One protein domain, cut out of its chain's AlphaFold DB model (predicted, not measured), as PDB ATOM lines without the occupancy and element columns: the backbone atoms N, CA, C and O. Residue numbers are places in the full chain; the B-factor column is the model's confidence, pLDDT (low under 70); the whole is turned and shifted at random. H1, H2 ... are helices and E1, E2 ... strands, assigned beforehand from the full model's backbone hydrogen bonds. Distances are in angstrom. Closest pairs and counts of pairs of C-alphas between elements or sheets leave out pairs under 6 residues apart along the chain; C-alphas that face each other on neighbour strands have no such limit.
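What this domain is: This is residues 28 to 193 of the 318 residues of the protein "FP1 protein" of Symbiodinium sp. CCMP2456 (UniProt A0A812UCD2). One twisted parallel sheet of six strands stands as a wall, with a row of four helices, H1, H2, H3 and H4, side by side along one of its faces and no named helix on the other. H3 and H4 are on the sheet, H1 and H2 stand farther from it, and two long loops reach out past the ends where E4 and E6 begin. The printed part has 166 residues, with four named helices and six named strands in the order E1 H1 E2 H2 E3 H3 E4 H4 E5 E6; under half, 73, are in named elements, of mixed class. The sheet order is E1 E2 E3 E4 E6 E5; the whole is compact, with a radius of gyration of the C-alphas of 15.2 A and spans of 44 by 36 by 27 A.

How they stand to each other: E1, residues 31 to 33, is an edge strand, parallel to E2, residues 58 to 60, with N 60 and O 32 at 2.8 A. E2 is parallel to E3, residues 87 to 89, with N 89 and O 59 at 2.9 A. E3 is parallel to E4, residues 131 to 134, with N 88 and O 132 at 2.8 A. E4 is parallel to E6, residues 183 to 188, at 37 degrees, with N 186 and O 131 at 2.8 A. E6 is parallel to the edge strand E5, residues 159 to 164, with N 160 and O 183 at 2.8 A. H1, residues 39 to 51, and H2, residues 68 to 78, are not on the sheet; they touch, closest at the C-alphas of Thr 50 and Tyr 77, 5.1 A, with a shallow tilt of 16 degrees, the same way. H2 touches H3, residues 97 to 108, closest at the C-alphas of Asp 68 and Gly 99, 4.2 A. H3 touches H4, residues 143 to 154, at a shallow tilt of 34 degrees, only just short of steep; their closest C-alphas are those of Asp 97 and Leu 146, 6.4 A. H4 is over E5 at a height over the sheet of 8.9 A, along the strands, and H3 is on the same face. E1, H1, E2, then E2, H2, E3, then E3, H3, E4 are strand-helix-strand units, a helix joining two parallel neighbour strands; E4, H4, E5 is a split one, with E6 between its strands, and the four crossovers are right-handed. In H1, H2, H3 and H4 every O i to N i+4 pair is within hydrogen-bond range.

Where its parts are: E1 begins at C-alpha 31, (183.853, 145.402, 177.807). H1 is 18.9 A long, H2 14.9 A, H3 16.2 A, H4 17.0 A, E5 16.3 A and E6 15.9 A. E6 ends at C-alpha 188, (176.402, 131.463, 166.663).

The domain as a whole: The C-alphas of Leu 38 and Ser 177, the two farthest apart, are 44.5 A apart. The printed part has no cut; the links H3 to E4 and E5 to E6 are long. Residues 28 to 29 have pLDDT under 70.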
ATOM      1  N   ASP A  28     187.471 152.155 172.821       52.91
ATOM      2  CA  ASP A  28     187.139 150.830 173.355       52.91
ATOM      3  C   ASP A  28     186.143 150.928 174.532       52.91
ATOM      4  O   ASP A  28     186.457 150.822 175.720       52.91
ATOM      5  N   ARG A  29     184.887 151.231 174.179       63.34
ATOM      6  CA  ARG A  29     183.777 151.509 175.103       63.34
ATOM      7  C   ARG A  29     183.334 150.265 175.880       63.34
ATOM      8  O   ARG A  29     182.369 149.595 175.502       63.34
ATOM      9  N   ALA A  30     184.031 150.053 176.996       76.50
ATOM     10  CA  ALA A  30     183.689 149.211 178.139       76.50
ATOM     11  C   ALA A  30     183.240 147.783 177.781       76.50
ATOM     12  O   ALA A  30     182.056 147.519 177.578       76.50
ATOM     13  N   VAL A  31     184.181 146.834 177.799       81.56
ATOM     14  CA  VAL A  31     183.853 145.402 177.807       81.56
ATOM     15  C   VAL A  31     183.513 144.980 179.238       81.56
ATOM     16  O   VAL A  31     184.405 144.786 180.064       81.56
ATOM     17  N   ILE A  32     182.224 144.844 179.556       84.88
ATOM     18  CA  ILE A  32     181.790 144.427 180.899       84.88
ATOM     19  C   ILE A  32     181.744 142.901 180.970       84.88
ATOM     20  O   ILE A  32     180.863 142.277 180.379       84.88
ATOM     21  N   TRP A  33     182.668 142.315 181.735       83.69
ATOM     22  CA  TRP A  33     182.657 140.905 182.129       83.69
ATOM     23  C   TRP A  33     182.128 140.755 183.553       83.69
ATOM     24  O   TRP A  33     182.646 141.383 184.476       83.69
ATOM     25  N   THR A  34     181.145 139.880 183.759       83.69
ATOM     26  CA  THR A  34     180.669 139.534 185.108       83.69
ATOM     27  C   THR A  34     180.426 138.038 185.245       83.69
ATOM     28  O   THR A  34     179.717 137.451 184.428       83.69
ATOM     29  N   ALA A  35     180.956 137.444 186.313       85.69
ATOM     30  CA  ALA A  35     180.764 136.045 186.671       85.69
ATOM     31  C   ALA A  35     180.340 135.936 188.142       85.69
ATOM     32  O   ALA A  35     180.898 136.612 189.004       85.69
ATOM     33  N   GLY A  36     179.358 135.080 188.428       88.75
ATOM     34  CA  GLY A  36     178.811 134.893 189.773       88.75
ATOM     35  C   GLY A  36     177.793 135.950 190.222       88.75
ATOM     36  O   GLY A  36     177.451 135.958 191.402       88.75
ATOM     37  N   LEU A  37     177.284 136.806 189.324       90.31
ATOM     38  CA  LEU A  37     176.172 137.712 189.640       90.31
ATOM     39  C   LEU A  37     174.932 136.910 190.038       90.31
ATOM     40  O   LEU A  37     174.463 136.059 189.278       90.31
ATOM     41  N   LEU A  38     174.325 137.244 191.177       91.94
ATOM     42  CA  LEU A  38     172.995 136.737 191.496       91.94
ATOM     43  C   LEU A  38     171.940 137.438 190.623       91.94
ATOM     44  O   LEU A  38     172.084 138.603 190.249       91.94
ATOM     45  N   ARG A  39     170.826 136.749 190.333       91.25
ATOM     46  CA  ARG A  39     169.719 137.267 189.497       91.25
ATOM     47  C   ARG A  39     169.282 138.689 189.880       91.25
ATOM     48  O   ARG A  39     169.052 139.515 188.995       91.25
ATOM     49  N   ASP A  40     169.163 138.945 191.179       93.38
ATOM     50  CA  ASP A  40     168.681 140.209 191.742       93.38
ATOM     51  C   ASP A  40     169.758 141.311 191.700       93.38
ATOM     52  O   ASP A  40     169.440 142.498 191.717       93.38
ATOM     53  N   GLU A  41     171.035 140.932 191.629       94.56
ATOM     54  CA  GLU A  41     172.176 141.843 191.482       94.56
ATOM     55  C   GLU A  41     172.348 142.251 190.020       94.56
ATOM     56  O   GLU A  41     172.512 143.433 189.744       94.56
ATOM     57  N   ALA A  42     172.188 141.318 189.077       95.25
ATOM     58  CA  ALA A  42     172.169 141.622 187.646       95.25
ATOM     59  C   ALA A  42     171.031 142.596 187.264       95.25
ATOM     60  O   ALA A  42     171.227 143.486 186.440       95.25
ATOM     61  N   GLN A  43     169.854 142.488 187.896       95.81
ATOM     62  CA  GLN A  43     168.765 143.456 187.689       95.81
ATOM     63  C   GLN A  43     169.121 144.856 188.206       95.81
ATOM     64  O   GLN A  43     168.848 145.837 187.515       95.81
ATOM     65  N   LYS A  44     169.765 144.955 189.377       95.88
ATOM     66  CA  LYS A  44     170.275 146.233 189.902       95.88
ATOM     67  C   LYS A  44     171.378 146.800 189.016       95.88
ATOM     68  O   LYS A  44     171.335 147.979 188.706       95.88
ATOM     69  N   LEU A  45     172.316 145.971 188.555       95.31
ATOM     70  CA  LEU A  45     173.399 146.388 187.665       95.31
ATOM     71  C   LEU A  45     172.850 147.071 186.406       95.31
ATOM     72  O   LEU A  45     173.268 148.180 186.094       95.31
ATOM     73  N   PHE A  46     171.856 146.479 185.737       96.50
ATOM     74  CA  PHE A  46     171.235 147.114 184.569       96.50
ATOM     75  C   PHE A  46     170.450 148.390 184.927       96.50
ATOM     76  O   PHE A  46     170.465 149.346 184.153       96.50
ATOM     77  N   GLN A  47     169.832 148.474 186.111       95.94
ATOM     78  CA  GLN A  47     169.195 149.711 186.598       95.94
ATOM     79  C   GLN A  47     170.216 150.827 186.882       95.94
ATOM     80  O   GLN A  47     169.991 151.970 186.486       95.94
ATOM     81  N   GLU A  48     171.353 150.522 187.506       95.69
ATOM     82  CA  GLU A  48     172.443 151.480 187.747       95.69
ATOM     83  C   GLU A  48     173.123 151.902 186.436       95.69
ATOM     84  O   GLU A  48     173.304 153.093 186.197       95.69
ATOM     85  N   MET A  49     173.396 150.966 185.519       94.81
ATOM     86  CA  MET A  49     173.914 151.278 184.178       94.81
ATOM     87  C   MET A  49     172.959 152.177 183.377       94.81
ATOM     88  O   MET A  49     173.422 153.037 182.628       94.81
ATOM     89  N   THR A  50     171.641 152.031 183.569       95.06
ATOM     90  CA  THR A  50     170.623 152.921 182.979       95.06
ATOM     91  C   THR A  50     170.673 154.321 183.599       95.06
ATOM     92  O   THR A  50     170.694 155.312 182.870       95.06
ATOM     93  N   GLN A  51     170.721 154.421 184.933       95.44
ATOM     94  CA  GLN A  51     170.788 155.701 185.656       95.44
ATOM     95  C   GLN A  51     172.065 156.486 185.319       95.44
ATOM     96  O   GLN A  51     172.001 157.679 185.027       95.44
ATOM     97  N   LEU A  52     173.208 155.799 185.300       94.19
ATOM     98  CA  LEU A  52     174.526 156.351 184.981       94.19
ATOM     99  C   LEU A  52     174.769 156.522 183.468       94.19
ATOM    100  O   LEU A  52     175.808 157.051 183.081       94.19
ATOM    101  N   ARG A  53     173.828 156.085 182.613       93.31
ATOM    102  CA  ARG A  53     173.916 156.110 181.138       93.31
ATOM    103  C   ARG A  53     175.204 155.481 180.588       93.31
ATOM    104  O   ARG A  53     175.789 155.983 179.628       93.31
ATOM    105  N   VAL A  54     175.649 154.378 181.192       92.38
ATOM    106  CA  VAL A  54     176.878 153.681 180.782       92.38
ATOM    107  C   VAL A  54     176.682 153.103 179.383       92.38
ATOM    108  O   VAL A  54     175.839 152.231 179.188       92.38
ATOM    109  N   ALA A  55     177.461 153.571 178.411       90.94
ATOM    110  CA  ALA A  55     177.472 153.033 177.055       90.94
ATOM    111  C   ALA A  55     178.417 151.824 176.965       90.94
ATOM    112  O   ALA A  55     179.601 151.941 177.281       90.94
ATOM    113  N   VAL A  56     177.901 150.678 176.520       93.19
ATOM    114  CA  VAL A  56     178.634 149.404 176.440       93.19
ATOM    115  C   VAL A  56     178.563 148.868 175.017       93.19
ATOM    116  O   VAL A  56     177.469 148.633 174.508       93.19
ATOM    117  N   ARG A  57     179.718 148.632 174.381       93.44
ATOM    118  CA  ARG A  57     179.771 147.945 173.075       93.44
ATOM    119  C   ARG A  57     179.750 146.424 173.215       93.44
ATOM    120  O   ARG A  57     179.189 145.753 172.352       93.44
ATOM    121  N   ARG A  58     180.331 145.869 174.286       94.88
ATOM    122  CA  ARG A  58     180.413 144.416 174.507       94.88
ATOM    123  C   ARG A  58     180.030 144.045 175.939       94.88
ATOM    124  O   ARG A  58     180.679 144.484 176.888       94.88
ATOM    125  N   LEU A  59     179.001 143.217 176.097       96.19
ATOM    126  CA  LEU A  59     178.469 142.811 177.402       96.19
ATOM    127  C   LEU A  59     178.543 141.287 177.571       96.19
ATOM    128  O   LEU A  59     177.812 140.553 176.908       96.19
ATOM    129  N   MET A  60     179.415 140.812 178.464       96.88
ATOM    130  CA  MET A  60     179.676 139.390 178.718       96.88
ATOM    131  C   MET A  60     179.151 138.983 180.097       96.88
ATOM    132  O   MET A  60     179.796 139.183 181.129       96.88
ATOM    133  N   VAL A  61     177.952 138.395 180.108       96.44
ATOM    134  CA  VAL A  61     177.202 138.030 181.326       96.44
ATOM    135  C   VAL A  61     176.794 136.547 181.326       96.44
ATOM    136  O   VAL A  61     175.785 136.149 181.922       96.44
ATOM    137  N   ALA A  62     177.596 135.710 180.669       96.25
ATOM    138  CA  ALA A  62     177.418 134.264 180.613       96.25
ATOM    139  C   ALA A  62     177.548 133.590 181.997       96.25
ATOM    140  O   ALA A  62     178.256 134.083 182.876       96.25
ATOM    141  N   GLY A  63     176.870 132.458 182.205       95.88
ATOM    142  CA  GLY A  63     177.025 131.632 183.416       95.88
ATOM    143  C   GLY A  63     176.363 132.160 184.701       95.88
ATOM    144  O   GLY A  63     176.558 131.577 185.767       95.88
ATOM    145  N   ASN A  64     175.580 133.244 184.643       96.25
ATOM    146  CA  ASN A  64     175.027 133.931 185.827       96.25
ATOM    147  C   ASN A  64     173.591 133.496 186.211       96.25
ATOM    148  O   ASN A  64     172.945 134.117 187.055       96.25
ATOM    149  N   GLY A  65     173.035 132.453 185.584       95.56
ATOM    150  CA  GLY A  65     171.661 131.997 185.849       95.56
ATOM    151  C   GLY A  65     170.574 133.044 185.542       95.56
ATOM    152  O   GLY A  65     169.472 132.997 186.113       95.56
ATOM    153  N   LEU A  66     170.873 133.997 184.651       97.06
ATOM    154  CA  LEU A  66     169.939 135.031 184.204       97.06
ATOM    155  C   LEU A  66     168.699 134.387 183.573       97.06
ATOM    156  O   LEU A  66     168.752 133.276 183.063       97.06
ATOM    157  N   GLY A  67     167.565 135.074 183.593       96.88
ATOM    158  CA  GLY A  67     166.363 134.618 182.896       96.88
ATOM    159  C   GLY A  67     165.377 135.759 182.712       96.88
ATOM    160  O   GLY A  67     165.703 136.898 183.031       96.88
ATOM    161  N   ASP A  68     164.176 135.454 182.233       97.94
ATOM    162  CA  ASP A  68     163.243 136.408 181.614       97.94
ATOM    163  C   ASP A  68     163.070 137.751 182.353       97.94
ATOM    164  O   ASP A  68     163.163 138.796 181.727       97.94
ATOM    165  N   GLN A  69     162.909 137.758 183.682       96.75
ATOM    166  CA  GLN A  69     162.793 138.997 184.481       96.75
ATOM    167  C   GLN A  69     164.028 139.909 184.378       96.75
ATOM    168  O   GLN A  69     163.923 141.131 184.392       96.75
ATOM    169  N   THR A  70     165.213 139.309 184.276       97.25
ATOM    170  CA  THR A  70     166.475 140.017 184.063       97.25
ATOM    171  C   THR A  70     166.678 140.370 182.587       97.25
ATOM    172  O   THR A  70     167.348 141.356 182.308       97.25
ATOM    173  N   MET A  71     166.050 139.652 181.646       98.00
ATOM    174  CA  MET A  71     165.981 140.080 180.240       98.00
ATOM    175  C   MET A  71     165.070 141.298 180.058       98.00
ATOM    176  O   MET A  71     165.414 142.183 179.280       98.00
ATOM    177  N   THR A  72     163.985 141.426 180.834       97.56
ATOM    178  CA  THR A  72     163.199 142.671 180.918       97.56
ATOM    179  C   THR A  72     164.066 143.841 181.400       97.56
ATOM    180  O   THR A  72     164.031 144.916 180.808       97.56
ATOM    181  N   ALA A  73     164.888 143.637 182.438       97.44
ATOM    182  CA  ALA A  73     165.798 144.668 182.952       97.44
ATOM    183  C   ALA A  73     166.927 145.021 181.960       97.44
ATOM    184  O   ALA A  73     167.226 146.197 181.773       97.44
ATOM    185  N   LEU A  74     167.508 144.023 181.284       97.69
ATOM    186  CA  LEU A  74     168.506 144.220 180.228       97.69
ATOM    187  C   LEU A  74     167.915 144.982 179.033       97.69
ATOM    188  O   LEU A  74     168.523 145.930 178.550       97.69
ATOM    189  N   SER A  75     166.704 144.623 178.600       97.44
ATOM    190  CA  SER A  75     165.979 145.330 177.537       97.44
ATOM    191  C   SER A  75     165.691 146.779 177.936       97.44
ATOM    192  O   SER A  75     165.923 147.694 177.153       97.44
ATOM    193  N   ALA A  76     165.262 147.016 179.180       96.75
ATOM    194  CA  ALA A  76     165.052 148.367 179.698       96.75
ATOM    195  C   ALA A  76     166.347 149.200 179.737       96.75
ATOM    196  O   ALA A  76     166.282 150.400 179.483       96.75
ATOM    197  N   TYR A  77     167.506 148.591 179.998       96.62
ATOM    198  CA  TYR A  77     168.805 149.259 179.864       96.62
ATOM    199  C   TYR A  77     169.138 149.574 178.401       96.62
ATOM    200  O   TYR A  77     169.386 150.733 178.068       96.62
ATOM    201  N   LEU A  78     169.087 148.574 177.514       96.38
ATOM    202  CA  LEU A  78     169.443 148.737 176.102       96.38
ATOM    203  C   LEU A  78     168.565 149.785 175.407       96.38
ATOM    204  O   LEU A  78     169.092 150.602 174.659       96.38
ATOM    205  N   TRP A  79     167.270 149.849 175.734       95.50
ATOM    206  CA  TRP A  79     166.342 150.884 175.257       95.50
ATOM    207  C   TRP A  79     166.814 152.327 175.517       95.50
ATOM    208  O   TRP A  79     166.481 153.232 174.755       95.50
ATOM    209  N   HIS A  80     167.592 152.545 176.579       94.38
ATOM    210  CA  HIS A  80     168.134 153.853 176.956       94.38
ATOM    211  C   HIS A  80     169.642 153.992 176.668       94.38
ATOM    212  O   HIS A  80     170.219 155.038 176.973       94.38
ATOM    213  N   SER A  81     170.287 152.975 176.080       93.75
ATOM    214  CA  SER A  81     171.677 153.085 175.626       93.75
ATOM    215  C   SER A  81     171.760 154.060 174.445       93.75
ATOM    216  O   SER A  81     171.049 153.854 173.458       93.75
ATOM    217  N   PRO A  82     172.629 155.089 174.490       88.62
ATOM    218  CA  PRO A  82     172.857 155.970 173.344       88.62
ATOM    219  C   PRO A  82     173.637 155.266 172.220       88.62
ATOM    220  O   PRO A  82     173.524 155.629 171.053       88.62
ATOM    221  N   GLU A  83     174.423 154.246 172.568       90.81
ATOM    222  CA  GLU A  83     175.313 153.529 171.656       90.81
ATOM    223  C   GLU A  83     174.751 152.146 171.301       90.81
ATOM    224  O   GLU A  83     174.135 151.504 172.162       90.81
ATOM    225  N   PRO A  84     174.972 151.662 170.065       91.88
ATOM    226  CA  PRO A  84     174.553 150.330 169.665       91.88
ATOM    227  C   PRO A  84     175.447 149.258 170.281       91.88
ATOM    228  O   PRO A  84     176.668 149.413 170.382       91.88
ATOM    229  N   LEU A  85     174.834 148.131 170.626       95.00
ATOM    230  CA  LEU A  85     175.550 146.967 171.128       95.00
ATOM    231  C   LEU A  85     176.201 146.217 169.955       95.00
ATOM    232  O   LEU A  85     175.591 146.057 168.898       95.00
ATOM    233  N   TRP A  86     177.444 145.769 170.132       95.25
ATOM    234  CA  TRP A  86     178.215 145.037 169.116       95.25
ATOM    235  C   TRP A  86     178.272 143.537 169.428       95.25
ATOM    236  O   TRP A  86     178.156 142.711 168.521       95.25
ATOM    237  N   GLU A  87     178.412 143.184 170.711       96.50
ATOM    238  CA  GLU A  87     178.481 141.795 171.172       96.50
ATOM    239  C   GLU A  87     177.768 141.603 172.522       96.50
ATOM    240  O   GLU A  87     177.945 142.392 173.455       96.50
ATOM    241  N   LEU A  88     176.976 140.535 172.639       97.50
ATOM    242  CA  LEU A  88     176.205 140.190 173.833       97.50
ATOM    243  C   LEU A  88     176.338 138.694 174.154       97.50
ATOM    244  O   LEU A  88     175.690 137.843 173.541       97.50
ATOM    245  N   GLY A  89     177.176 138.381 175.141       97.69
ATOM    246  CA  GLY A  89     177.381 137.028 175.649       97.69
ATOM    247  C   GLY A  89     176.359 136.678 176.729       97.69
ATOM    248  O   GLY A  89     176.517 137.079 177.884       97.69
ATOM    249  N   LEU A  90     175.331 135.906 176.363       97.62
ATOM    250  CA  LEU A  90     174.270 135.424 177.258       97.62
ATOM    251  C   LEU A  90     174.310 133.903 177.484       97.62
ATOM    252  O   LEU A  90     173.379 133.361 178.086       97.62
ATOM    253  N   ALA A  91     175.373 133.222 177.059       96.94
ATOM    254  CA  ALA A  91     175.524 131.776 177.185       96.94
ATOM    255  C   ALA A  91     175.378 131.249 178.628       96.94
ATOM    256  O   ALA A  91     175.587 131.969 179.605       96.94
ATOM    257  N   ASP A  92     175.043 129.966 178.767       96.06
ATOM    258  CA  ASP A  92     175.065 129.234 180.042       96.06
ATOM    259  C   ASP A  92     174.148 129.867 181.125       96.06
ATOM    260  O   ASP A  92     174.472 129.946 182.312       96.06
ATOM    261  N   ASN A  93     172.972 130.347 180.701       96.75
ATOM    262  CA  ASN A  93     171.957 131.010 181.528       96.75
ATOM    263  C   ASN A  93     170.603 130.249 181.514       96.75
ATOM    264  O   ASN A  93     170.484 129.131 181.023       96.75
ATOM    265  N   MET A  94     169.555 130.821 182.118       96.44
ATOM    266  CA  MET A  94     168.193 130.261 182.205       96.44
ATOM    267  C   MET A  94     167.152 131.133 181.472       96.44
ATOM    268  O   MET A  94     166.037 131.326 181.970       96.44
ATOM    269  N   ILE A  95     167.516 131.692 180.317       97.38
ATOM    270  CA  ILE A  95     166.619 132.482 179.460       97.38
ATOM    271  C   ILE A  95     165.676 131.532 178.710       97.38
ATOM    272  O   ILE A  95     166.134 130.516 178.185       97.38
ATOM    273  N   SER A  96     164.379 131.852 178.672       97.25
ATOM    274  CA  SER A  96     163.392 131.139 177.846       97.25
ATOM    275  C   SER A  96     163.181 131.813 176.488       97.25
ATOM    276  O   SER A  96     163.556 132.974 176.303       97.25
ATOM    277  N   ASP A  97     162.481 131.130 175.575       97.12
ATOM    278  CA  ASP A  97     161.942 131.705 174.334       97.12
ATOM    279  C   ASP A  97     161.349 133.107 174.541       97.12
ATOM    280  O   ASP A  97     161.619 134.011 173.756       97.12
ATOM    281  N   LYS A  98     160.582 133.321 175.623       97.31
ATOM    282  CA  LYS A  98     159.976 134.628 175.918       97.31
ATOM    283  C   LYS A  98     161.036 135.681 176.244       97.31
ATOM    284  O   LYS A  98     160.914 136.811 175.783       97.31
ATOM    285  N   GLY A  99     162.038 135.340 177.054       97.94
ATOM    286  CA  GLY A  99     163.110 136.265 177.426       97.94
ATOM    287  C   GLY A  99     163.961 136.681 176.223       97.94
ATOM    288  O   GLY A  99     164.287 137.859 176.086       97.94
ATOM    289  N   ALA A 100     164.250 135.740 175.319       98.06
ATOM    290  CA  ALA A 100     164.952 136.018 174.067       98.06
ATOM    291  C   ALA A 100     164.094 136.840 173.083       98.06
ATOM    292  O   ALA A 100     164.584 137.802 172.497       98.06
ATOM    293  N   GLU A 101     162.802 136.524 172.945       97.31
ATOM    294  CA  GLU A 101     161.860 137.258 172.083       97.31
ATOM    295  C   GLU A 101     161.623 138.704 172.566       97.31
ATOM    296  O   GLU A 101     161.454 139.616 171.757       97.31
ATOM    297  N   GLU A 102     161.634 138.936 173.882       97.38
ATOM    298  CA  GLU A 102     161.531 140.268 174.496       97.38
ATOM    299  C   GLU A 102     162.789 141.116 174.228       97.38
ATOM    300  O   GLU A 102     162.673 142.264 173.792       97.38
ATOM    301  N   LEU A 103     163.979 140.519 174.370       97.88
ATOM    302  CA  LEU A 103     165.265 141.148 174.055       97.88
ATOM    303  C   LEU A 103     165.408 141.473 172.557       97.88
ATOM    304  O   LEU A 103     165.764 142.597 172.200       97.88
ATOM    305  N   LEU A 104     165.077 140.532 171.668       97.25
ATOM    306  CA  LEU A 104     165.138 140.742 170.216       97.25
ATOM    307  C   LEU A 104     164.138 141.813 169.745       97.25
ATOM    308  O   LEU A 104     164.476 142.621 168.880       97.25
ATOM    309  N   ARG A 105     162.946 141.905 170.357       95.19
ATOM    310  CA  ARG A 105     162.012 143.021 170.104       95.19
ATOM    311  C   ARG A 105     162.531 144.368 170.596       95.19
ATOM    312  O   ARG A 105     162.211 145.379 169.973       95.19
ATOM    313  N   CYS A 106     163.296 144.407 171.685       96.50
ATOM    314  CA  CYS A 106     163.940 145.640 172.133       96.50
ATOM    315  C   CYS A 106     164.975 146.113 171.103       96.50
ATOM    316  O   CYS A 106     164.934 147.267 170.684       96.50
ATOM    317  N   LEU A 107     165.844 145.204 170.651       96.00
ATOM    318  CA  LEU A 107     166.892 145.483 169.664       96.00
ATOM    319  C   LEU A 107     166.319 145.935 168.309       96.00
ATOM    320  O   LEU A 107     166.803 146.911 167.752       96.00
ATOM    321  N   TYR A 108     165.249 145.296 167.819       93.56
ATOM    322  CA  TYR A 108     164.568 145.676 166.568       93.56
ATOM    323  C   TYR A 108     164.007 147.110 166.567       93.56
ATOM    324  O   TYR A 108     163.916 147.736 165.516       93.56
ATOM    325  N   ASN A 109     163.612 147.629 167.732       93.38
ATOM    326  CA  ASN A 109     163.057 148.978 167.866       93.38
ATOM    327  C   ASN A 109     164.109 150.012 168.335       93.38
ATOM    328  O   ASN A 109     163.741 151.148 168.636       93.38
ATOM    329  N   HIS A 110     165.391 149.639 168.451       93.94
ATOM    330  CA  HIS A 110     166.441 150.530 168.957       93.94
ATOM    331  C   HIS A 110     167.009 151.419 167.833       93.94
ATOM    332  O   HIS A 110     167.430 150.889 166.808       93.94
ATOM    333  N   PRO A 111     167.068 152.755 168.002       90.19
ATOM    334  CA  PRO A 111     167.403 153.681 166.915       90.19
ATOM    335  C   PRO A 111     168.857 153.603 166.427       90.19
ATOM    336  O   PRO A 111     169.150 154.124 165.353       90.19
ATOM    337  N   SER A 112     169.763 152.987 167.193       90.31
ATOM    338  CA  SER A 112     171.173 152.832 166.814       90.31
ATOM    339  C   SER A 112     171.476 151.473 166.164       90.31
ATOM    340  O   SER A 112     172.599 151.269 165.708       90.31
ATOM    341  N   HIS A 113     170.515 150.539 166.117       91.06
ATOM    342  CA  HIS A 113     170.674 149.251 165.433       91.06
ATOM    343  C   HIS A 113     170.252 149.336 163.947       91.06
ATOM    344  O   HIS A 113     169.339 150.094 163.616       91.06
ATOM    345  N   PRO A 114     170.894 148.571 163.037       92.69
ATOM    346  CA  PRO A 114     172.035 147.674 163.260       92.69
ATOM    347  C   PRO A 114     173.345 148.445 163.530       92.69
ATOM    348  O   PRO A 114     173.498 149.575 163.059       92.69
ATOM    349  N   PRO A 115     174.302 147.859 164.279       90.81
ATOM    350  CA  PRO A 115     175.545 148.537 164.620       90.81
ATOM    351  C   PRO A 115     176.370 148.841 163.363       90.81
ATOM    352  O   PRO A 115     176.451 148.034 162.434       90.81
ATOM    353  N   ARG A 116     177.004 150.016 163.355       91.44
ATOM    354  CA  ARG A 116     177.890 150.489 162.284       91.44
ATOM    355  C   ARG A 116     179.303 150.692 162.802       91.44
ATOM    356  O   ARG A 116     179.496 151.083 163.958       91.44
ATOM    357  N   LEU A 117     180.281 150.465 161.932       86.50
ATOM    358  CA  LEU A 117     181.654 150.889 162.180       86.50
ATOM    359  C   LEU A 117     181.747 152.427 162.112       86.50
ATOM    360  O   LEU A 117     181.046 153.039 161.301       86.50
ATOM    361  N   PRO A 118     182.586 153.070 162.946       82.81
ATOM    362  CA  PRO A 118     182.923 154.476 162.764       82.81
ATOM    363  C   PRO A 118     183.753 154.619 161.480       82.81
ATOM    364  O   PRO A 118     184.836 154.056 161.369       82.81
ATOM    365  N   ASP A 119     183.215 155.346 160.508       80.06
ATOM    366  CA  ASP A 119     183.806 155.553 159.184       80.06
ATOM    367  C   ASP A 119     184.366 156.977 159.078       80.06
ATOM    368  O   ASP A 119     183.753 157.936 159.561       80.06
ATOM    369  N   THR A 120     185.530 157.119 158.443       73.06
ATOM    370  CA  THR A 120     186.202 158.409 158.231       73.06
ATOM    371  C   THR A 120     185.397 159.330 157.314       73.06
ATOM    372  O   THR A 120     185.514 160.549 157.430       73.06
ATOM    373  N   ALA A 121     184.513 158.775 156.473       78.69
ATOM    374  CA  ALA A 121     183.573 159.541 155.651       78.69
ATOM    375  C   ALA A 121     182.433 160.219 156.448       78.69
ATOM    376  O   ALA A 121     181.661 160.992 155.877       78.69
ATOM    377  N   GLY A 122     182.328 159.983 157.762       78.38
ATOM    378  CA  GLY A 122     181.483 160.764 158.670       78.38
ATOM    379  C   GLY A 122     180.281 160.020 159.276       78.38
ATOM    380  O   GLY A 122     180.049 158.833 159.018       78.38
ATOM    381  N   PRO A 123     179.502 160.706 160.136       74.88
ATOM    382  CA  PRO A 123     178.476 160.081 160.966       74.88
ATOM    383  C   PRO A 123     177.355 159.455 160.125       74.88
ATOM    384  O   PRO A 123     176.583 160.149 159.470       74.88
ATOM    385  N   GLY A 124     177.251 158.125 160.186       74.69
ATOM    386  CA  GLY A 124     176.215 157.338 159.505       74.69
ATOM    387  C   GLY A 124     176.620 156.744 158.151       74.69
ATOM    388  O   GLY A 124     175.910 155.860 157.675       74.69
ATOM    389  N   SER A 125     177.761 157.145 157.572       79.75
ATOM    390  CA  SER A 125     178.289 156.559 156.323       79.75
ATOM    391  C   SER A 125     178.715 155.095 156.494       79.75
ATOM    392  O   SER A 125     178.554 154.283 155.585       79.75
ATOM    393  N   GLY A 126     179.207 154.735 157.681       86.19
ATOM    394  CA  GLY A 126     179.893 153.469 157.904       86.19
ATOM    395  C   GLY A 126     179.078 152.205 157.638       86.19
ATOM    396  O   GLY A 126     177.869 152.132 157.899       86.19
ATOM    397  N   SER A 127     179.801 151.193 157.149       90.94
ATOM    398  CA  SER A 127     179.317 149.829 156.944       90.94
ATOM    399  C   SER A 127     178.705 149.265 158.230       90.94
ATOM    400  O   SER A 127     179.254 149.420 159.328       90.94
ATOM    401  N   ALA A 128     177.544 148.631 158.082       93.44
ATOM    402  CA  ALA A 128     176.856 147.960 159.174       93.44
ATOM    403  C   ALA A 128     177.290 146.498 159.276       93.44
ATOM    404  O   ALA A 128     177.666 145.884 158.280       93.44
ATOM    405  N   PHE A 129     177.180 145.926 160.466       95.00
ATOM    406  CA  PHE A 129     177.445 144.512 160.712       95.00
ATOM    407  C   PHE A 129     176.365 143.910 161.617       95.00
ATOM    408  O   PHE A 129     175.552 144.618 162.214       95.00
ATOM    409  N   ALA A 130     176.331 142.583 161.704       96.19
ATOM    410  CA  ALA A 130     175.387 141.886 162.565       96.19
ATOM    411  C   ALA A 130     175.829 141.944 164.038       96.19
ATOM    412  O   ALA A 130     176.969 141.603 164.357       96.19
ATOM    413  N   LEU A 131     174.916 142.296 164.949       96.88
ATOM    414  CA  LEU A 131     175.124 142.149 166.397       96.88
ATOM    415  C   LEU A 131     175.412 140.675 166.718       96.88
ATOM    416  O   LEU A 131     174.564 139.826 166.451       96.88
ATOM    417  N   ARG A 132     176.555 140.357 167.328       97.44
ATOM    418  CA  ARG A 132     176.861 138.985 167.767       97.44
ATOM    419  C   ARG A 132     176.174 138.699 169.106       97.44
ATOM    420  O   ARG A 132     176.431 139.385 170.093       97.44
ATOM    421  N   LEU A 133     175.294 137.700 169.139       97.88
ATOM    422  CA  LEU A 133     174.424 137.384 170.276       97.88
ATOM    423  C   LEU A 133     174.486 135.884 170.596       97.88
ATOM    424  O   LEU A 133     173.885 135.066 169.902       97.88
ATOM    425  N   ASP A 134     175.216 135.521 171.653       97.62
ATOM    426  CA  ASP A 134     175.401 134.122 172.063       97.62
ATOM    427  C   ASP A 134     174.330 133.704 173.088       97.62
ATOM    428  O   ASP A 134     174.337 134.158 174.235       97.62
ATOM    429  N   PHE A 135     173.421 132.815 172.672       97.31
ATOM    430  CA  PHE A 135     172.383 132.201 173.512       97.31
ATOM    431  C   PHE A 135     172.698 130.751 173.932       97.31
ATOM    432  O   PHE A 135     171.845 130.105 174.551       97.31
ATOM    433  N   ARG A 136     173.890 130.212 173.638       95.56
ATOM    434  CA  ARG A 136     174.247 128.802 173.878       95.56
ATOM    435  C   ARG A 136     173.909 128.349 175.306       95.56
ATOM    436  O   ARG A 136     174.066 129.096 176.266       95.56
ATOM    437  N   ASN A 137     173.449 127.108 175.465       94.88
ATOM    438  CA  ASN A 137     173.107 126.499 176.761       94.88
ATOM    439  C   ASN A 137     172.031 127.249 177.591       94.88
ATOM    440  O   ASN A 137     171.959 127.074 178.805       94.88
ATOM    441  N   ASN A 138     171.169 128.054 176.953       96.00
ATOM    442  CA  ASN A 138     169.925 128.554 177.558       96.00
ATOM    443  C   ASN A 138     168.749 127.573 177.382       96.00
ATOM    444  O   ASN A 138     168.875 126.538 176.728       96.00
ATOM    445  N   ARG A 139     167.577 127.918 177.929       95.12
ATOM    446  CA  ARG A 139     166.348 127.104 177.892       95.12
ATOM    447  C   ARG A 139     165.417 127.522 176.754       95.12
ATOM    448  O   ARG A 139     164.261 127.873 176.990       95.12
ATOM    449  N   LEU A 140     165.939 127.514 175.529       95.50
ATOM    450  CA  LEU A 140     165.137 127.789 174.338       95.50
ATOM    451  C   LEU A 140     164.496 126.481 173.848       95.50
ATOM    452  O   LEU A 140     165.196 125.560 173.424       95.50
ATOM    453  N   GLU A 141     163.171 126.381 173.950       94.06
ATOM    454  CA  GLU A 141     162.398 125.178 173.601       94.06
ATOM    455  C   GLU A 141     162.198 125.072 172.077       94.06
ATOM    456  O   GLU A 141     162.260 123.980 171.495       94.06
ATOM    457  N   ASP A 142     161.996 126.218 171.421       94.88
ATOM    458  CA  ASP A 142     161.654 126.331 170.005       94.88
ATOM    459  C   ASP A 142     162.447 127.460 169.319       94.88
ATOM    460  O   ASP A 142     161.915 128.499 168.940       94.88
ATOM    461  N   GLN A 143     163.752 127.230 169.131       95.12
ATOM    462  CA  GLN A 143     164.678 128.140 168.434       95.12
ATOM    463  C   GLN A 143     164.175 128.543 167.032       95.12
ATOM    464  O   GLN A 143     164.247 129.708 166.651       95.12
ATOM    465  N   ALA A 144     163.647 127.580 166.267       94.88
ATOM    466  CA  ALA A 144     163.180 127.804 164.900       94.88
ATOM    467  C   ALA A 144     161.917 128.677 164.875       94.88
ATOM    468  O   ALA A 144     161.850 129.649 164.122       94.88
ATOM    469  N   GLY A 145     160.939 128.388 165.740       96.50
ATOM    470  CA  GLY A 145     159.785 129.261 165.894       96.50
ATOM    471  C   GLY A 145     160.123 130.593 166.562       96.50
ATOM    472  O   GLY A 145     159.441 131.568 166.277       96.50
ATOM    473  N   LEU A 146     161.165 130.699 167.394       96.38
ATOM    474  CA  LEU A 146     161.651 131.980 167.925       96.38
ATOM    475  C   LEU A 146     162.150 132.886 166.791       96.38
ATOM    476  O   LEU A 146     161.691 134.024 166.691       96.38
ATOM    477  N   VAL A 147     163.014 132.368 165.910       95.88
ATOM    478  CA  VAL A 147     163.460 133.068 164.691       95.88
ATOM    479  C   VAL A 147     162.246 133.489 163.858       95.88
ATOM    480  O   VAL A 147     162.037 134.684 163.642       95.88
ATOM    481  N   GLN A 148     161.357 132.543 163.532       96.50
ATOM    482  CA  GLN A 148     160.154 132.818 162.743       96.50
ATOM    483  C   GLN A 148     159.228 133.863 163.398       96.50
ATOM    484  O   GLN A 148     158.652 134.695 162.695       96.50
ATOM    485  N   ARG A 149     159.064 133.855 164.731       96.50
ATOM    486  CA  ARG A 149     158.231 134.820 165.479       96.50
ATOM    487  C   ARG A 149     158.824 136.227 165.474       96.50
ATOM    488  O   ARG A 149     158.056 137.188 165.461       96.50
ATOM    489  N   VAL A 150     160.151 136.360 165.491       95.94
ATOM    490  CA  VAL A 150     160.840 137.660 165.450       95.94
ATOM    491  C   VAL A 150     160.843 138.222 164.025       95.94
ATOM    492  O   VAL A 150     160.456 139.376 163.833       95.94
ATOM    493  N   GLU A 151     161.141 137.401 163.017       95.25
ATOM    494  CA  GLU A 151     161.037 137.776 161.597       95.25
ATOM    495  C   GLU A 151     159.602 138.173 161.215       95.25
ATOM    496  O   GLU A 151     159.377 139.237 160.639       95.25
ATOM    497  N   SER A 152     158.600 137.385 161.627       95.19
ATOM    498  CA  SER A 152     157.181 137.702 161.390       95.19
ATOM    499  C   SER A 152     156.704 138.965 162.119       95.19
ATOM    500  O   SER A 152     155.671 139.520 161.748       95.19
ATOM    501  N   ALA A 153     157.411 139.412 163.164       94.75
ATOM    502  CA  ALA A 153     157.058 140.610 163.923       94.75
ATOM    503  C   ALA A 153     157.645 141.901 163.326       94.75
ATOM    504  O   ALA A 153     157.003 142.944 163.440       94.75
ATOM    505  N   GLY A 154     158.828 141.843 162.702       92.25
ATOM    506  CA  GLY A 154     159.420 142.988 161.994       92.25
ATOM    507  C   GLY A 154     159.071 143.059 160.502       92.25
ATOM    508  O   GLY A 154     159.072 144.140 159.914       92.25
ATOM    509  N   GLY A 155     158.724 141.924 159.890       92.56
ATOM    510  CA  GLY A 155     158.403 141.806 158.468       92.56
ATOM    511  C   GLY A 155     159.572 141.293 157.621       92.56
ATOM    512  O   GLY A 155     160.740 141.387 157.999       92.56
ATOM    513  N   SER A 156     159.242 140.737 156.451       89.69
ATOM    514  CA  SER A 156     160.228 140.174 155.519       89.69
ATOM    515  C   SER A 156     161.215 141.245 155.045       89.69
ATOM    516  O   SER A 156     160.794 142.304 154.582       89.69
ATOM    517  N   GLY A 157     162.518 140.985 155.178       89.88
ATOM    518  CA  GLY A 157     163.594 141.928 154.844       89.88
ATOM    519  C   GLY A 157     163.884 142.998 155.910       89.88
ATOM    520  O   GLY A 157     164.991 143.521 155.943       89.88
ATOM    521  N   SER A 158     162.951 143.282 156.827       94.38
ATOM    522  CA  SER A 158     163.173 144.187 157.972       94.38
ATOM    523  C   SER A 158     164.064 143.581 159.061       94.38
ATOM    524  O   SER A 158     164.635 144.305 159.877       94.38
ATOM    525  N   VAL A 159     164.121 142.251 159.117       96.25
ATOM    526  CA  VAL A 159     164.811 141.452 160.132       96.25
ATOM    527  C   VAL A 159     165.655 140.402 159.423       96.25
ATOM    528  O   VAL A 159     165.163 139.722 158.525       96.25
ATOM    529  N   GLN A 160     166.907 140.251 159.850       95.81
ATOM    530  CA  GLN A 160     167.837 139.249 159.344       95.81
ATOM    531  C   GLN A 160     168.563 138.578 160.518       95.81
ATOM    532  O   GLN A 160     169.423 139.179 161.169       95.81
ATOM    533  N   LEU A 161     168.204 137.325 160.798       96.56
ATOM    534  CA  LEU A 161     168.782 136.517 161.873       96.56
ATOM    535  C   LEU A 161     169.687 135.435 161.264       96.56
ATOM    536  O   LEU A 161     169.210 134.449 160.710       96.56
ATOM    537  N   TYR A 162     171.004 135.625 161.343       96.50
ATOM    538  CA  TYR A 162     171.978 134.692 160.779       96.50
ATOM    539  C   TYR A 162     172.364 133.635 161.818       96.50
ATOM    540  O   TYR A 162     173.173 133.894 162.708       96.50
ATOM    541  N   VAL A 163     171.748 132.456 161.728       96.69
ATOM    542  CA  VAL A 163     172.030 131.297 162.589       96.69
ATOM    543  C   VAL A 163     173.113 130.427 161.954       96.69
ATOM    544  O   VAL A 163     173.010 130.091 160.775       96.69
ATOM    545  N   THR A 164     174.109 130.008 162.739       95.75
ATOM    546  CA  THR A 164     175.137 129.045 162.307       95.75
ATOM    547  C   THR A 164     175.271 127.871 163.270       95.75
ATOM    548  O   THR A 164     175.066 128.003 164.479       95.75
ATOM    549  N   GLU A 165     175.661 126.724 162.718       93.56
ATOM    550  CA  GLU A 165     176.218 125.597 163.471       93.56
ATOM    551  C   GLU A 165     177.658 125.946 163.885       93.56
ATOM    552  O   GLU A 165     178.422 126.504 163.088       93.56
ATOM    553  N   GLY A 166     178.039 125.668 165.133       93.25
ATOM    554  CA  GLY A 166     179.320 126.132 165.676       93.25
ATOM    555  C   GLY A 166     179.442 127.665 165.776       93.25
ATOM    556  O   GLY A 166     178.462 128.407 165.670       93.25
ATOM    557  N   ASP A 167     180.665 128.156 166.016       91.50
ATOM    558  CA  ASP A 167     180.921 129.601 166.163       91.50
ATOM    559  C   ASP A 167     180.745 130.394 164.866       91.50
ATOM    560  O   ASP A 167     180.392 131.566 164.949       91.50
ATOM    561  N   GLY A 168     180.990 129.756 163.712       90.50
ATOM    562  CA  GLY A 168     180.936 130.340 162.367       90.50
ATOM    563  C   GLY A 168     181.947 131.473 162.101       90.50
ATOM    564  O   GLY A 168     182.456 132.105 163.028       90.50
ATOM    565  N   PRO A 169     182.232 131.798 160.826       93.50
ATOM    566  CA  PRO A 169     182.621 133.161 160.491       93.50
ATOM    567  C   PRO A 169     181.407 134.085 160.718       93.50
ATOM    568  O   PRO A 169     180.279 133.692 160.400       93.50
ATOM    569  N   PRO A 170     181.586 135.311 161.243       91.38
ATOM    570  CA  PRO A 170     180.510 136.295 161.239       91.38
ATOM    571  C   PRO A 170     180.110 136.640 159.793       91.38
ATOM    572  O   PRO A 170     180.956 136.587 158.894       91.38
ATOM    573  N   PRO A 171     178.842 137.012 159.540       93.88
ATOM    574  CA  PRO A 171     178.428 137.470 158.219       93.88
ATOM    575  C   PRO A 171     179.212 138.733 157.836       93.88
ATOM    576  O   PRO A 171     179.467 139.591 158.683       93.88
ATOM    577  N   GLN A 172     179.591 138.847 156.558       92.88
ATOM    578  CA  GLN A 172     180.344 140.004 156.066       92.88
ATOM    579  C   GLN A 172     179.563 141.313 156.300       92.88
ATOM    580  O   GLN A 172     178.342 141.317 156.116       92.88
ATOM    581  N   PRO A 173     180.236 142.421 156.676       92.44
ATOM    582  CA  PRO A 173     179.597 143.726 156.819       92.44
ATOM    583  C   PRO A 173     178.885 144.172 155.533       92.44
ATOM    584  O   PRO A 173     179.376 143.956 154.424       92.44
ATOM    585  N   ALA A 174     177.722 144.805 155.673       90.56
ATOM    586  CA  ALA A 174     176.929 145.259 154.536       90.56
ATOM    587  C   ALA A 174     177.504 146.563 153.957       90.56
ATOM    588  O   ALA A 174     177.900 147.453 154.724       90.56
ATOM    589  N   PRO A 175     177.509 146.731 152.622       86.31
ATOM    590  CA  PRO A 175     177.914 147.984 152.000       86.31
ATOM    591  C   PRO A 175     176.970 149.122 152.406       86.31
ATOM    592  O   PRO A 175     175.759 148.939 152.543       86.31
ATOM    593  N   SER A 176     177.527 150.322 152.558       82.88
ATOM    594  CA  SER A 176     176.806 151.529 152.984       82.88
ATOM    595  C   SER A 176     175.709 151.992 152.015       82.88
ATOM    596  O   SER A 176     174.826 152.752 152.406       82.88
ATOM    597  N   SER A 177     175.733 151.508 150.771       81.12
ATOM    598  CA  SER A 177     174.766 151.808 149.707       81.12
ATOM    599  C   SER A 177     173.453 151.011 149.776       81.12
ATOM    600  O   SER A 177     172.555 151.255 148.968       81.12
ATOM    601  N   GLY A 178     173.321 150.050 150.698       85.06
ATOM    602  CA  GLY A 178     172.133 149.203 150.830       85.06
ATOM    603  C   GLY A 178     171.062 149.748 151.784       85.06
ATOM    604  O   GLY A 178     171.365 150.379 152.795       85.06
ATOM    605  N   SER A 179     169.792 149.416 151.520       90.56
ATOM    606  CA  SER A 179     168.740 149.503 152.543       90.56
ATOM    607  C   SER A 179     168.980 148.414 153.588       90.56
ATOM    608  O   SER A 179     168.754 147.236 153.316       90.56
ATOM    609  N   LEU A 180     169.450 148.802 154.770       90.69
ATOM    610  CA  LEU A 180     169.751 147.871 155.856       90.69
ATOM    611  C   LEU A 180     168.472 147.370 156.556       90.69
ATOM    612  O   LEU A 180     167.515 148.138 156.686       90.69
ATOM    613  N   PRO A 181     168.451 146.120 157.058       94.00
ATOM    614  CA  PRO A 181     167.403 145.652 157.962       94.00
ATOM    615  C   PRO A 181     167.482 146.396 159.305       94.00
ATOM    616  O   PRO A 181     168.574 146.692 159.789       94.00
ATOM    617  N   TYR A 182     166.337 146.639 159.948       94.12
ATOM    618  CA  TYR A 182     166.257 147.249 161.285       94.12
ATOM    619  C   TYR A 182     166.898 146.370 162.368       94.12
ATOM    620  O   TYR A 182     167.492 146.872 163.319       94.12
ATOM    621  N   LEU A 183     166.804 145.044 162.218       95.94
ATOM    622  CA  LEU A 183     167.464 144.083 163.099       95.94
ATOM    623  C   LEU A 183     168.371 143.158 162.290       95.94
ATOM    624  O   LEU A 183     167.880 142.323 161.534       95.94
ATOM    625  N   TRP A 184     169.681 143.255 162.517       96.50
ATOM    626  CA  TRP A 184     170.668 142.305 162.006       96.50
ATOM    627  C   TRP A 184     171.431 141.666 163.163       96.50
ATOM    628  O   TRP A 184     172.104 142.364 163.928       96.50
ATOM    629  N   VAL A 185     171.305 140.348 163.316       97.50
ATOM    630  CA  VAL A 185     171.896 139.601 164.437       97.50
ATOM    631  C   VAL A 185     172.568 138.335 163.931       97.50
ATOM    632  O   VAL A 185     171.997 137.593 163.132       97.50
ATOM    633  N   PHE A 186     173.770 138.080 164.433       97.88
ATOM    634  CA  PHE A 186     174.508 136.841 164.275       97.88
ATOM    635  C   PHE A 186     174.308 135.980 165.526       97.88
ATOM    636  O   PHE A 186     174.586 136.420 166.643       97.88
ATOM    637  N   LEU A 187     173.802 134.766 165.323       97.50
ATOM    638  CA  LEU A 187     173.361 133.823 166.348       97.50
ATOM    639  C   LEU A 187     174.220 132.543 166.273       97.50
ATOM    640  O   LEU A 187     173.732 131.498 165.821       97.50
ATOM    641  N   PRO A 188     175.508 132.616 166.666       97.25
ATOM    642  CA  PRO A 188     176.402 131.463 166.663       97.25
ATOM    643  C   PRO A 188     175.891 130.386 167.621       97.25
ATOM    644  O   PRO A 188     175.347 130.694 168.685       97.25
ATOM    645  N   ARG A 189     176.082 129.112 167.259       95.25
ATOM    646  CA  ARG A 189     175.738 127.937 168.080       95.25
ATOM    647  C   ARG A 189     174.270 127.851 168.537       95.25
ATOM    648  O   ARG A 189     173.956 127.044 169.413       95.25
ATOM    649  N   LEU A 190     173.350 128.638 167.967       95.31
ATOM    650  CA  LEU A 190     171.930 128.587 168.348       95.31
ATOM    651  C   LEU A 190     171.302 127.239 167.962       95.31
ATOM    652  O   LEU A 190     170.534 126.680 168.738       95.31
ATOM    653  N   ALA A 191     171.674 126.693 166.799       92.06
ATOM    654  CA  ALA A 191     171.270 125.352 166.371       92.06
ATOM    655  C   ALA A 191     171.909 124.238 167.229       92.06
ATOM    656  O   ALA A 191     171.298 123.188 167.434       92.06
ATOM    657  N   ASP A 192     173.105 124.482 167.783       91.06
ATOM    658  CA  ASP A 192     173.825 123.542 168.654       91.06
ATOM    659  C   ASP A 192     173.177 123.401 170.044       91.06
ATOM    660  O   ASP A 192     173.508 122.461 170.779       91.06
ATOM    661  N   GLN A 193     172.288 124.324 170.449       86.81
ATOM    662  CA  GLN A 193     171.595 124.230 171.736       86.81
ATOM    663  C   GLN A 193     170.843 122.906 171.818       86.81
ATOM    664  O   GLN A 193     169.838 122.680 171.134       86.81
TER     665      GLN A 193